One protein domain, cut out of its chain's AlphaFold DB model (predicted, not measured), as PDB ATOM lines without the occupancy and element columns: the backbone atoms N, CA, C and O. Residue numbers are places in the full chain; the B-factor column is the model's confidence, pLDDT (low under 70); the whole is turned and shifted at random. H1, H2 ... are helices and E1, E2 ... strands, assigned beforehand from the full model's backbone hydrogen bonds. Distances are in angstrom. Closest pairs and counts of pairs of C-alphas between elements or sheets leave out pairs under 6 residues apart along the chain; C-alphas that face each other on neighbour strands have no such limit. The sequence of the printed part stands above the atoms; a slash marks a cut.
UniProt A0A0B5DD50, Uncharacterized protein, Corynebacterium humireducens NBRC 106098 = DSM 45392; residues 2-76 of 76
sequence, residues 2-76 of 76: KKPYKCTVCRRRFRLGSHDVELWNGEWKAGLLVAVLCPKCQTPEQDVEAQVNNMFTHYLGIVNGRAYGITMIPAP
ATOM      1  N   LYS A   2      11.053  33.230 -14.147       51.31
ATOM      2  CA  LYS A   2      12.525  33.305 -14.055       51.31
ATOM      3  C   LYS A   2      12.904  33.168 -12.576       51.31
ATOM      4  O   LYS A   2      12.454  33.973 -11.780       51.31
ATOM      5  N   LYS A   3      13.704  32.158 -12.213       57.19
ATOM      6  CA  LYS A   3      14.289  32.017 -10.863       57.19
ATOM      7  C   LYS A   3      15.293  33.165 -10.669       57.19
ATOM      8  O   LYS A   3      16.330  33.110 -11.342       57.19
ATOM      9  N   PRO A   4      14.995  34.205  -9.863       70.19
ATOM     10  CA  PRO A   4      15.765  35.447  -9.917       70.19
ATOM     11  C   PRO A   4      17.126  35.318  -9.226       70.19
ATOM     12  O   PRO A   4      18.088  35.943  -9.664       70.19
ATOM     13  N   TYR A   5      17.249  34.445  -8.223       85.88
ATOM     14  CA  TYR A   5      18.445  34.394  -7.388       85.88
ATOM     15  C   TYR A   5      19.420  33.281  -7.794       85.88
ATOM     16  O   TYR A   5      19.070  32.103  -7.951       85.88
ATOM     17  N   LYS A   6      20.680  33.682  -7.970       94.94
ATOM     18  CA  LYS A   6      21.839  32.805  -8.153       94.94
ATOM     19  C   LYS A   6      22.855  33.149  -7.082       94.94
ATOM     20  O   LYS A   6      23.041  34.326  -6.802       94.94
ATOM     21  N   CYS A   7      23.548  32.135  -6.576       95.44
ATOM     22  CA  CYS A   7      24.699  32.352  -5.719       95.44
ATOM     23  C   CYS A   7      25.704  33.257  -6.447       95.44
ATOM     24  O   CYS A   7      26.053  32.984  -7.604       95.44
ATOM     25  N   THR A   8      26.150  34.323  -5.792       96.00
ATOM     26  CA  THR A   8      27.117  35.274  -6.346       96.00
ATOM     27  C   THR A   8      28.468  34.601  -6.589       96.00
ATOM     28  O   THR A   8      29.114  34.901  -7.587       96.00
ATOM     29  N   VAL A   9      28.835  33.618  -5.756       96.44
ATOM     30  CA  VAL A   9      30.104  32.877  -5.841       96.44
ATOM     31  C   VAL A   9      30.023  31.741  -6.868       96.44
ATOM     32  O   VAL A   9      30.580  31.828  -7.956       96.44
ATOM     33  N   CYS A  10      29.279  30.670  -6.571       96.94
ATOM     34  CA  CYS A  10      29.290  29.450  -7.392       96.94
ATOM     35  C   CYS A  10      28.213  29.399  -8.486       96.94
ATOM     36  O   CYS A  10      28.061  28.383  -9.162       96.94
ATOM     37  N   ARG A  11      27.395  30.451  -8.635       95.56
ATOM     38  CA  ARG A  11      26.308  30.546  -9.634       95.56
ATOM     39  C   ARG A  11      25.201  29.489  -9.515       95.56
ATOM     40  O   ARG A  11      24.286  29.484 -10.349       95.56
ATOM     41  N   ARG A  12      25.214  28.648  -8.467       94.50
ATOM     42  CA  ARG A  12      24.112  27.733  -8.115       94.50
ATOM     43  C   ARG A  12      22.798  28.512  -8.088       94.50
ATOM     44  O   ARG A  12      22.744  29.631  -7.587       94.50
ATOM     45  N   ARG A  13      21.733  27.935  -8.644       92.69
ATOM     46  CA  ARG A  13      20.406  28.569  -8.681       92.69
ATOM     47  C   ARG A  13      19.619  28.235  -7.425       92.69
ATOM     48  O   ARG A  13      19.522  27.057  -7.080       92.69
ATOM     49  N   PHE A  14      18.998  29.250  -6.836       91.62
ATOM     50  CA  PHE A  14      17.989  29.066  -5.803       91.62
ATOM     51  C   PHE A  14      16.783  28.304  -6.374       91.62
ATOM     52  O   PHE A  14      16.379  28.514  -7.529       91.62
ATOM     53  N   ARG A  15      16.216  27.390  -5.586       89.88
ATOM     54  CA  ARG A  15      15.033  26.609  -5.958       89.88
ATOM     55  C   ARG A  15      14.080  26.575  -4.772       89.88
ATOM     56  O   ARG A  15      14.406  25.997  -3.748       89.88
ATOM     57  N   LEU A  16      12.898  27.159  -4.954       82.75
ATOM     58  CA  LEU A  16      11.810  27.018  -3.995       82.75
ATOM     59  C   LEU A  16      11.477  25.522  -3.841       82.75
ATOM     60  O   LEU A  16      11.313  24.840  -4.857       82.75
ATOM     61  N   GLY A  17      11.455  25.022  -2.604       82.88
ATOM     62  CA  GLY A  17      11.224  23.608  -2.284       82.88
ATOM     63  C   GLY A  17      12.472  22.718  -2.240       82.88
ATOM     64  O   GLY A  17      12.333  21.508  -2.096       82.88
ATOM     65  N   SER A  18      13.691  23.262  -2.375       86.75
ATOM     66  CA  SER A  18      14.883  22.478  -2.028       86.75
ATOM     67  C   SER A  18      15.020  22.339  -0.512       86.75
ATOM     68  O   SER A  18      14.604  23.217   0.238       86.75
ATOM     69  N   HIS A  19      15.678  21.266  -0.073       90.19
ATOM     70  CA  HIS A  19      15.951  20.963   1.341       90.19
ATOM     71  C   HIS A  19      16.700  22.065   2.111       90.19
ATOM     72  O   HIS A  19      16.786  22.021   3.325       90.19
ATOM     73  N   ASP A  20      17.297  23.019   1.399       91.62
ATOM     74  CA  ASP A  20      18.220  24.011   1.940       91.62
ATOM     75  C   ASP A  20      17.715  25.428   1.696       91.62
ATOM     76  O   ASP A  20      18.497  26.362   1.788       91.62
ATOM     77  N   VAL A  21      16.441  25.592   1.331       87.69
ATOM     78  CA  VAL A  21      15.857  26.885   0.956       87.69
ATOM     79  C   VAL A  21      16.010  27.943   2.057       87.69
ATOM     80  O   VAL A  21      16.298  29.093   1.743       87.69
ATOM     81  N   GLU A  22      15.900  27.534   3.323       88.50
ATOM     82  CA  GLU A  22      16.004  28.387   4.519       88.50
ATOM     83  C   GLU A  22      17.449  28.762   4.877       88.50
ATOM     84  O   GLU A  22      17.671  29.669   5.666       88.50
ATOM     85  N   LEU A  23      18.433  28.097   4.268       92.12
ATOM     86  CA  LEU A  23      19.857  28.267   4.571       92.12
ATOM     87  C   LEU A  23      20.564  29.212   3.581       92.12
ATOM     88  O   LEU A  23      21.788  29.317   3.568       92.12
ATOM     89  N   TRP A  24      19.827  29.840   2.662       93.88
ATOM     90  CA  TRP A  24      20.404  30.805   1.722       93.88
ATOM     91  C   TRP A  24      20.467  32.195   2.349       93.88
ATOM     92  O   TRP A  24      19.434  32.782   2.654       93.88
ATOM     93  N   ASN A  25      21.670  32.762   2.415       94.50
ATOM     94  CA  ASN A  25      21.897  34.084   2.988       94.50
ATOM     95  C   ASN A  25      21.893  35.165   1.901       94.50
ATOM     96  O   ASN A  25      22.330  34.943   0.764       94.50
ATOM     97  N   GLY A  26      21.417  36.354   2.269       91.38
ATOM     98  CA  GLY A  26      21.520  37.574   1.472       91.38
ATOM     99  C   GLY A  26      22.389  38.605   2.184       91.38
ATOM    100  O   GLY A  26      22.182  38.864   3.364       91.38
ATOM    101  N   GLU A  27      23.339  39.205   1.469       88.69
ATOM    102  CA  GLU A  27      24.131  40.329   1.976       88.69
ATOM    103  C   GLU A  27      23.431  41.638   1.605       88.69
ATOM    104  O   GLU A  27      23.155  41.891   0.425       88.69
ATOM    105  N   TRP A  28      23.163  42.475   2.607       86.75
ATOM    106  CA  TRP A  28      22.474  43.751   2.446       86.75
ATOM    107  C   TRP A  28      23.400  44.913   2.809       86.75
ATOM    108  O   TRP A  28      24.000  44.923   3.879       86.75
ATOM    109  N   LYS A  29      23.497  45.923   1.939       82.88
ATOM    110  CA  LYS A  29      24.239  47.169   2.196       82.88
ATOM    111  C   LYS A  29      23.324  48.357   1.970       82.88
ATOM    112  O   LYS A  29      22.764  48.491   0.888       82.88
ATOM    113  N   ALA A  30      23.149  49.196   2.992       84.75
ATOM    114  CA  ALA A  30      22.233  50.341   2.948       84.75
ATOM    115  C   ALA A  30      20.817  49.973   2.437       84.75
ATOM    116  O   ALA A  30      20.219  50.697   1.645       84.75
ATOM    117  N   GLY A  31      20.298  48.807   2.845       82.00
ATOM    118  CA  GLY A  31      18.983  48.304   2.423       82.00
ATOM    119  C   GLY A  31      18.930  47.681   1.021       82.00
ATOM    120  O   GLY A  31      17.861  47.256   0.590       82.00
ATOM    121  N   LEU A  32      20.056  47.582   0.309       83.81
ATOM    122  CA  LEU A  32      20.145  46.958  -1.012       83.81
ATOM    123  C   LEU A  32      20.741  45.552  -0.923       83.81
ATOM    124  O   LEU A  32      21.794  45.366  -0.317       83.81
ATOM    125  N   LEU A  33      20.104  44.578  -1.576       88.44
ATOM    126  CA  LEU A  33      20.626  43.216  -1.712       88.44
ATOM    127  C   LEU A  33      21.798  43.213  -2.702       88.44
ATOM    128  O   LEU A  33      21.591  43.364  -3.908       88.44
ATOM    129  N   VAL A  34      23.020  43.027  -2.205       92.75
ATOM    130  CA  VAL A  34      24.250  43.086  -3.016       92.75
ATOM    131  C   VAL A  34      24.827  41.709  -3.341       92.75
ATOM    132  O   VAL A  34      25.504  41.553  -4.357       92.75
ATOM    133  N   ALA A  35      24.526  40.689  -2.533       92.38
ATOM    134  CA  ALA A  35      24.921  39.314  -2.811       92.38
ATOM    135  C   ALA A  35      23.895  38.304  -2.296       92.38
ATOM    136  O   ALA A  35      23.160  38.558  -1.348       92.38
ATOM    137  N   VAL A  36      23.872  37.134  -2.930       94.19
ATOM    138  CA  VAL A  36      23.123  35.963  -2.473       94.19
ATOM    139  C   VAL A  36      24.108  34.806  -2.373       94.19
ATOM    140  O   VAL A  36      24.819  34.529  -3.339       94.19
ATOM    141  N   LEU A  37      24.153  34.110  -1.242       95.94
ATOM    142  CA  LEU A  37      25.090  33.019  -0.983       95.94
ATOM    143  C   LEU A  37      24.334  31.725  -0.690       95.94
ATOM    144  O   LEU A  37      23.469  31.673   0.180       95.94
ATOM    145  N   CYS A  38      24.680  30.655  -1.408       96.06
ATOM    146  CA  CYS A  38      24.194  29.323  -1.055       96.06
ATOM    147  C   CYS A  38      24.959  28.782   0.167       96.06
ATOM    148  O   CYS A  38      26.088  29.223   0.387       96.06
ATOM    149  N   PRO A  39      24.429  27.770   0.876       95.69
ATOM    150  CA  PRO A  39      25.035  27.261   2.116       95.69
ATOM    151  C   PRO A  39      26.493  26.816   1.960       95.69
ATOM    152  O   PRO A  39      27.296  26.904   2.873       95.69
ATOM    153  N   LYS A  40      26.869  26.359   0.759       96.44
ATOM    154  CA  LYS A  40      28.233  25.901   0.457       96.44
ATOM    155  C   LYS A  40      29.250  27.027   0.264       96.44
ATOM    156  O   LYS A  40      30.439  26.747   0.201       96.44
ATOM    157  N   CYS A  41      28.793  28.254   0.035       96.94
ATOM    158  CA  CYS A  41      29.651  29.400  -0.278       96.94
ATOM    159  C   CYS A  41      29.676  30.447   0.837       96.94
ATOM    160  O   CYS A  41      30.293  31.489   0.646       96.94
ATOM    161  N   GLN A  42      28.979  30.193   1.941       95.19
ATOM    162  CA  GLN A  42      29.033  31.012   3.144       95.19
ATOM    163  C   GLN A  42      30.251  30.596   3.972       95.19
ATOM    164  O   GLN A  42      30.648  29.428   3.944       95.19
ATOM    165  N   THR A  43      30.837  31.534   4.710       94.44
ATOM    166  CA  THR A  43      31.748  31.188   5.808       94.44
ATOM    167  C   THR A  43      30.939  30.840   7.065       94.44
ATOM    168  O   THR A  43      29.784  31.265   7.172       94.44
ATOM    169  N   PRO A  44      31.510  30.094   8.032       94.31
ATOM    170  CA  PRO A  44      30.840  29.825   9.307       94.31
ATOM    171  C   PRO A  44      30.382  31.101  10.027       94.31
ATOM    172  O   PRO A  44      29.300  31.136  10.599       94.31
ATOM    173  N   GLU A  45      31.167  32.175   9.952       93.31
ATOM    174  CA  GLU A  45      30.848  33.459  10.579       93.31
ATOM    175  C   GLU A  45      29.626  34.116   9.926       93.31
ATOM    176  O   GLU A  45      28.759  34.627  10.627       93.31
ATOM    177  N   GLN A  46      29.524  34.057   8.593       90.69
ATOM    178  CA  GLN A  46      28.373  34.582   7.849       90.69
ATOM    179  C   GLN A  46      27.086  33.802   8.136       90.69
ATOM    180  O   GLN A  46      26.000  34.381   8.125       90.69
ATOM    181  N   ASP A  47      27.191  32.490   8.349       92.56
ATOM    182  CA  ASP A  47      26.058  31.647   8.740       92.56
ATOM    183  C   ASP A  47      25.586  31.987  10.162       92.56
ATOM    184  O   ASP A  47      24.406  32.270  10.377       92.56
ATOM    185  N   VAL A  48      26.519  32.086  11.114       91.38
ATOM    186  CA  VAL A  48      26.215  32.493  12.495       91.38
ATOM    187  C   VAL A  48      25.590  33.888  12.538       91.38
ATOM    188  O   VAL A  48      24.566  34.073  13.194       91.38
ATOM    189  N   GLU A  49      26.151  34.860  11.817       90.19
ATOM    190  CA  GLU A  49      25.597  36.214  11.737       90.19
ATOM    191  C   GLU A  49      24.157  36.198  11.208       90.19
ATOM    192  O   GLU A  49      23.275  36.840  11.781       90.19
ATOM    193  N   ALA A  50      23.886  35.437  10.144       87.94
ATOM    194  CA  ALA A  50      22.548  35.329   9.573       87.94
ATOM    195  C   ALA A  50      21.546  34.684  10.543       87.94
ATOM    196  O   ALA A  50      20.420  35.171  10.662       87.94
ATOM    197  N   GLN A  51      21.947  33.635  11.265       88.94
ATOM    198  CA  GLN A  51      21.103  32.980  12.268       88.94
ATOM    199  C   GLN A  51      20.783  33.914  13.440       88.94
ATOM    200  O   GLN A  51      19.621  34.026  13.836       88.94
ATOM    201  N   VAL A  52      21.790  34.632  13.946       87.25
ATOM    202  CA  VAL A  52      21.625  35.655  14.990       87.25
ATOM    203  C   VAL A  52      20.674  36.743  14.498       87.25
ATOM    204  O   VAL A  52      19.664  37.018  15.142       87.25
ATOM    205  N   ASN A  53      20.923  37.310  13.318       85.19
ATOM    206  CA  ASN A  53      20.058  38.335  12.742       85.19
ATOM    207  C   ASN A  53      18.619  37.839  12.587       85.19
ATOM    208  O   ASN A  53      17.696  38.550  12.971       85.19
ATOM    209  N   ASN A  54      18.405  36.619  12.089       82.88
ATOM    210  CA  ASN A  54      17.070  36.039  11.949       82.88
ATOM    211  C   ASN A  54      16.355  35.886  13.304       82.88
ATOM    212  O   ASN A  54      15.167  36.182  13.404       82.88
ATOM    213  N   MET A  55      17.080  35.490  14.356       81.31
ATOM    214  CA  MET A  55      16.539  35.361  15.713       81.31
ATOM    215  C   MET A  55      16.120  36.710  16.313       81.31
ATOM    216  O   MET A  55      15.088  36.789  16.975       81.31
ATOM    217  N   PHE A  56      16.901  37.767  16.075       74.81
ATOM    218  CA  PHE A  56      16.655  39.108  16.621       74.81
ATOM    219  C   PHE A  56      15.882  40.036  15.672       74.81
ATOM    220  O   PHE A  56      15.634  41.199  16.003       74.81
ATOM    221  N   THR A  57      15.479  39.555  14.492       71.06
ATOM    222  CA  THR A  57      14.663  40.340  13.559       71.06
ATOM    223  C   THR A  57      13.230  40.412  14.080       71.06
ATOM    224  O   THR A  57      12.404  39.533  13.835       71.06
ATOM    225  N   HIS A  58      12.918  41.500  14.779       64.69
ATOM    226  CA  HIS A  58      11.559  41.835  15.183       64.69
ATOM    227  C   HIS A  58      10.945  42.819  14.186       64.69
ATOM    228  O   HIS A  58      11.375  43.967  14.060       64.69
ATOM    229  N   TYR A  59       9.904  42.381  13.485       59.66
ATOM    230  CA  TYR A  59       9.087  43.275  12.673       59.66
ATOM    231  C   TYR A  59       8.136  44.041  13.600       59.66
ATOM    232  O   TYR A  59       7.211  43.451  14.160       59.66
ATOM    233  N   LEU A  60       8.345  45.350  13.774       55.84
ATOM    234  CA  LEU A  60       7.305  46.194  14.363       55.84
ATOM    235  C   LEU A  60       6.093  46.200  13.429       55.84
ATOM    236  O   LEU A  60       6.226  46.355  12.212       55.84
ATOM    237  N   GLY A  61       4.916  46.010  14.025       53.69
ATOM    238  CA  GLY A  61       3.637  45.997  13.330       53.69
ATOM    239  C   GLY A  61       3.464  47.204  12.408       53.69
ATOM    240  O   GLY A  61       3.823  48.336  12.729       53.69
ATOM    241  N   ILE A  62       2.912  46.922  11.235       51.31
ATOM    242  CA  ILE A  62       2.726  47.861  10.137       51.31
ATOM    243  C   ILE A  62       1.658  48.897  10.514       51.31
ATOM    244  O   ILE A  62       0.489  48.549  10.669       51.31
ATOM    245  N   VAL A  63       2.027  50.179  10.556       47.69
ATOM    246  CA  VAL A  63       1.073  51.294  10.451       47.69
ATOM    247  C   VAL A  63       1.232  51.893   9.053       47.69
ATOM    248  O   VAL A  63       2.338  52.244   8.646       47.69
ATOM    249  N   ASN A  64       0.143  51.974   8.282       57.81
ATOM    250  CA  ASN A  64       0.116  52.544   6.924       57.81
ATOM    251  C   ASN A  64       1.018  51.849   5.878       57.81
ATOM    252  O   ASN A  64       1.550  52.493   4.975       57.81
ATOM    253  N   GLY A  65       1.187  50.527   5.966       54.59
ATOM    254  CA  GLY A  65       1.809  49.734   4.895       54.59
ATOM    255  C   GLY A  65       3.342  49.750   4.847       54.59
ATOM    256  O   GLY A  65       3.908  49.216   3.896       54.59
ATOM    257  N   ARG A  66       4.033  50.325   5.842       53.91
ATOM    258  CA  ARG A  66       5.501  50.262   5.942       53.91
ATOM    259  C   ARG A  66       5.948  49.470   7.164       53.91
ATOM    260  O   ARG A  66       5.690  49.870   8.294       53.91
ATOM    261  N   ALA A  67       6.642  48.365   6.911       54.47
ATOM    262  CA  ALA A  67       7.423  47.663   7.917       54.47
ATOM    263  C   ALA A  67       8.801  48.327   8.021       54.47
ATOM    264  O   ALA A  67       9.479  48.509   7.008       54.47
ATOM    265  N   TYR A  68       9.211  48.675   9.236       53.38
ATOM    266  CA  TYR A  68      10.580  49.082   9.532       53.38
ATOM    267  C   TYR A  68      11.208  47.976  10.374       53.38
ATOM    268  O   TYR A  68      10.684  47.627  11.432       53.38
ATOM    269  N   GLY A  69      12.301  47.394   9.883       54.78
ATOM    270  CA  GLY A  69      13.126  46.511  10.698       54.78
ATOM    271  C   GLY A  69      13.880  47.363  11.709       54.78
ATOM    272  O   GLY A  69      14.660  48.228  11.310       54.78
ATOM    273  N   ILE A  70      13.633  47.148  12.997       53.69
ATOM    274  CA  ILE A  70      14.502  47.660  14.053       53.69
ATOM    275  C   ILE A  70      15.341  46.499  14.568       53.69
ATOM    276  O   ILE A  70      14.825  45.560  15.168       53.69
ATOM    277  N   THR A  71      16.647  46.563  14.334       54.53
ATOM    278  CA  THR A  71      17.595  45.720  15.055       54.53
ATOM    279  C   THR A  71      17.635  46.246  16.482       54.53
ATOM    280  O   THR A  71      18.090  47.367  16.717       54.53
ATOM    281  N   MET A  72      17.114  45.483  17.444       49.22
ATOM    282  CA  MET A  72      17.335  45.811  18.849       49.22
ATOM    283  C   MET A  72      18.814  45.557  19.146       49.22
ATOM    284  O   MET A  72      19.228  44.413  19.304       49.22
ATOM    285  N   ILE A  73      19.625  46.618  19.169       53.78
ATOM    286  CA  ILE A  73      20.962  46.552  19.761       53.78
ATOM    287  C   ILE A  73      20.728  46.296  21.255       53.78
ATOM    288  O   ILE A  73      20.038  47.109  21.881       53.78
ATOM    289  N   PRO A  74      21.218  45.185  21.833       39.34
ATOM    290  CA  PRO A  74      21.074  44.954  23.262       39.34
ATOM    291  C   PRO A  74      21.727  46.120  24.013       39.34
ATOM    292  O   PRO A  74      22.859  46.506  23.715       39.34
ATOM    293  N   ALA A  75      20.974  46.727  24.932       39.22
ATOM    294  CA  ALA A  75      21.495  47.728  25.858       39.22
ATOM    295  C   ALA A  75      22.616  47.103  26.724       39.22
ATOM    296  O   ALA A  75      22.574  45.888  26.935       39.22
ATOM    297  N   PRO A  76      23.612  47.903  27.162       49.09
ATOM    298  CA  PRO A  76      24.819  47.421  27.842       49.09
ATOM    299  C   PRO A  76      24.550  46.635  29.128       49.09
ATOM    300  O   PRO A  76      23.536  46.925  29.804       49.09
TER     301      PRO A  76
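Overview. This is residues 2 to 76 of the 76 residues of an uncharacterized protein of Corynebacterium humireducens NBRC 106098 = DSM 45392 (UniProt A0A0B5DD50). A long looped stretch without named elements, residues 2 to 24, leads into a two-strand hairpin, E1 and E2, near the middle; helix H1 then runs out to a loosely formed end, where E3 and E4 meet only at a point. The 75 printed residues run E1, E2, H1, E3, E4, mixed in class, with under half in named elements. The whole is loose, radius of gyration of the C-alphas 14.4 A, spanning 37 by 33 by 25 A.

Along the chain. E1, residues 25 to 29, starts at C-alpha (21.897, 34.084, 2.988) and is 13.3 A long. E2, 32 to 37, measures 14.8 A; H1, 44 to 56, 18.5 A; E3, 57 to 59, 6.4 A. E4, 69 to 71, 6.3 A, ends at C-alpha (17.595, 45.720, 15.055).

Arrangement. E1 and E2 are an antiparallel hairpin at 152 degrees, with N 27 and O 35 within hydrogen-bond range, 2.9 A. The closest C-alphas of E1 and H1, Asn 25 and Ala 50, are 6.7 A apart. In H1 every O i to N i+4 pair is within hydrogen-bond range. C-alphas 59 of E3 and 69 of E4 face each other at 5.5 A. E1 and E3 are apart.

Size, cuts and confidence. The farthest C-alphas, Lys 2 and Pro 76, are 45.9 A apart. The printed part has no cut and no long link. pLDDT is under 70 at residues 2 to 3 and 58 to 76.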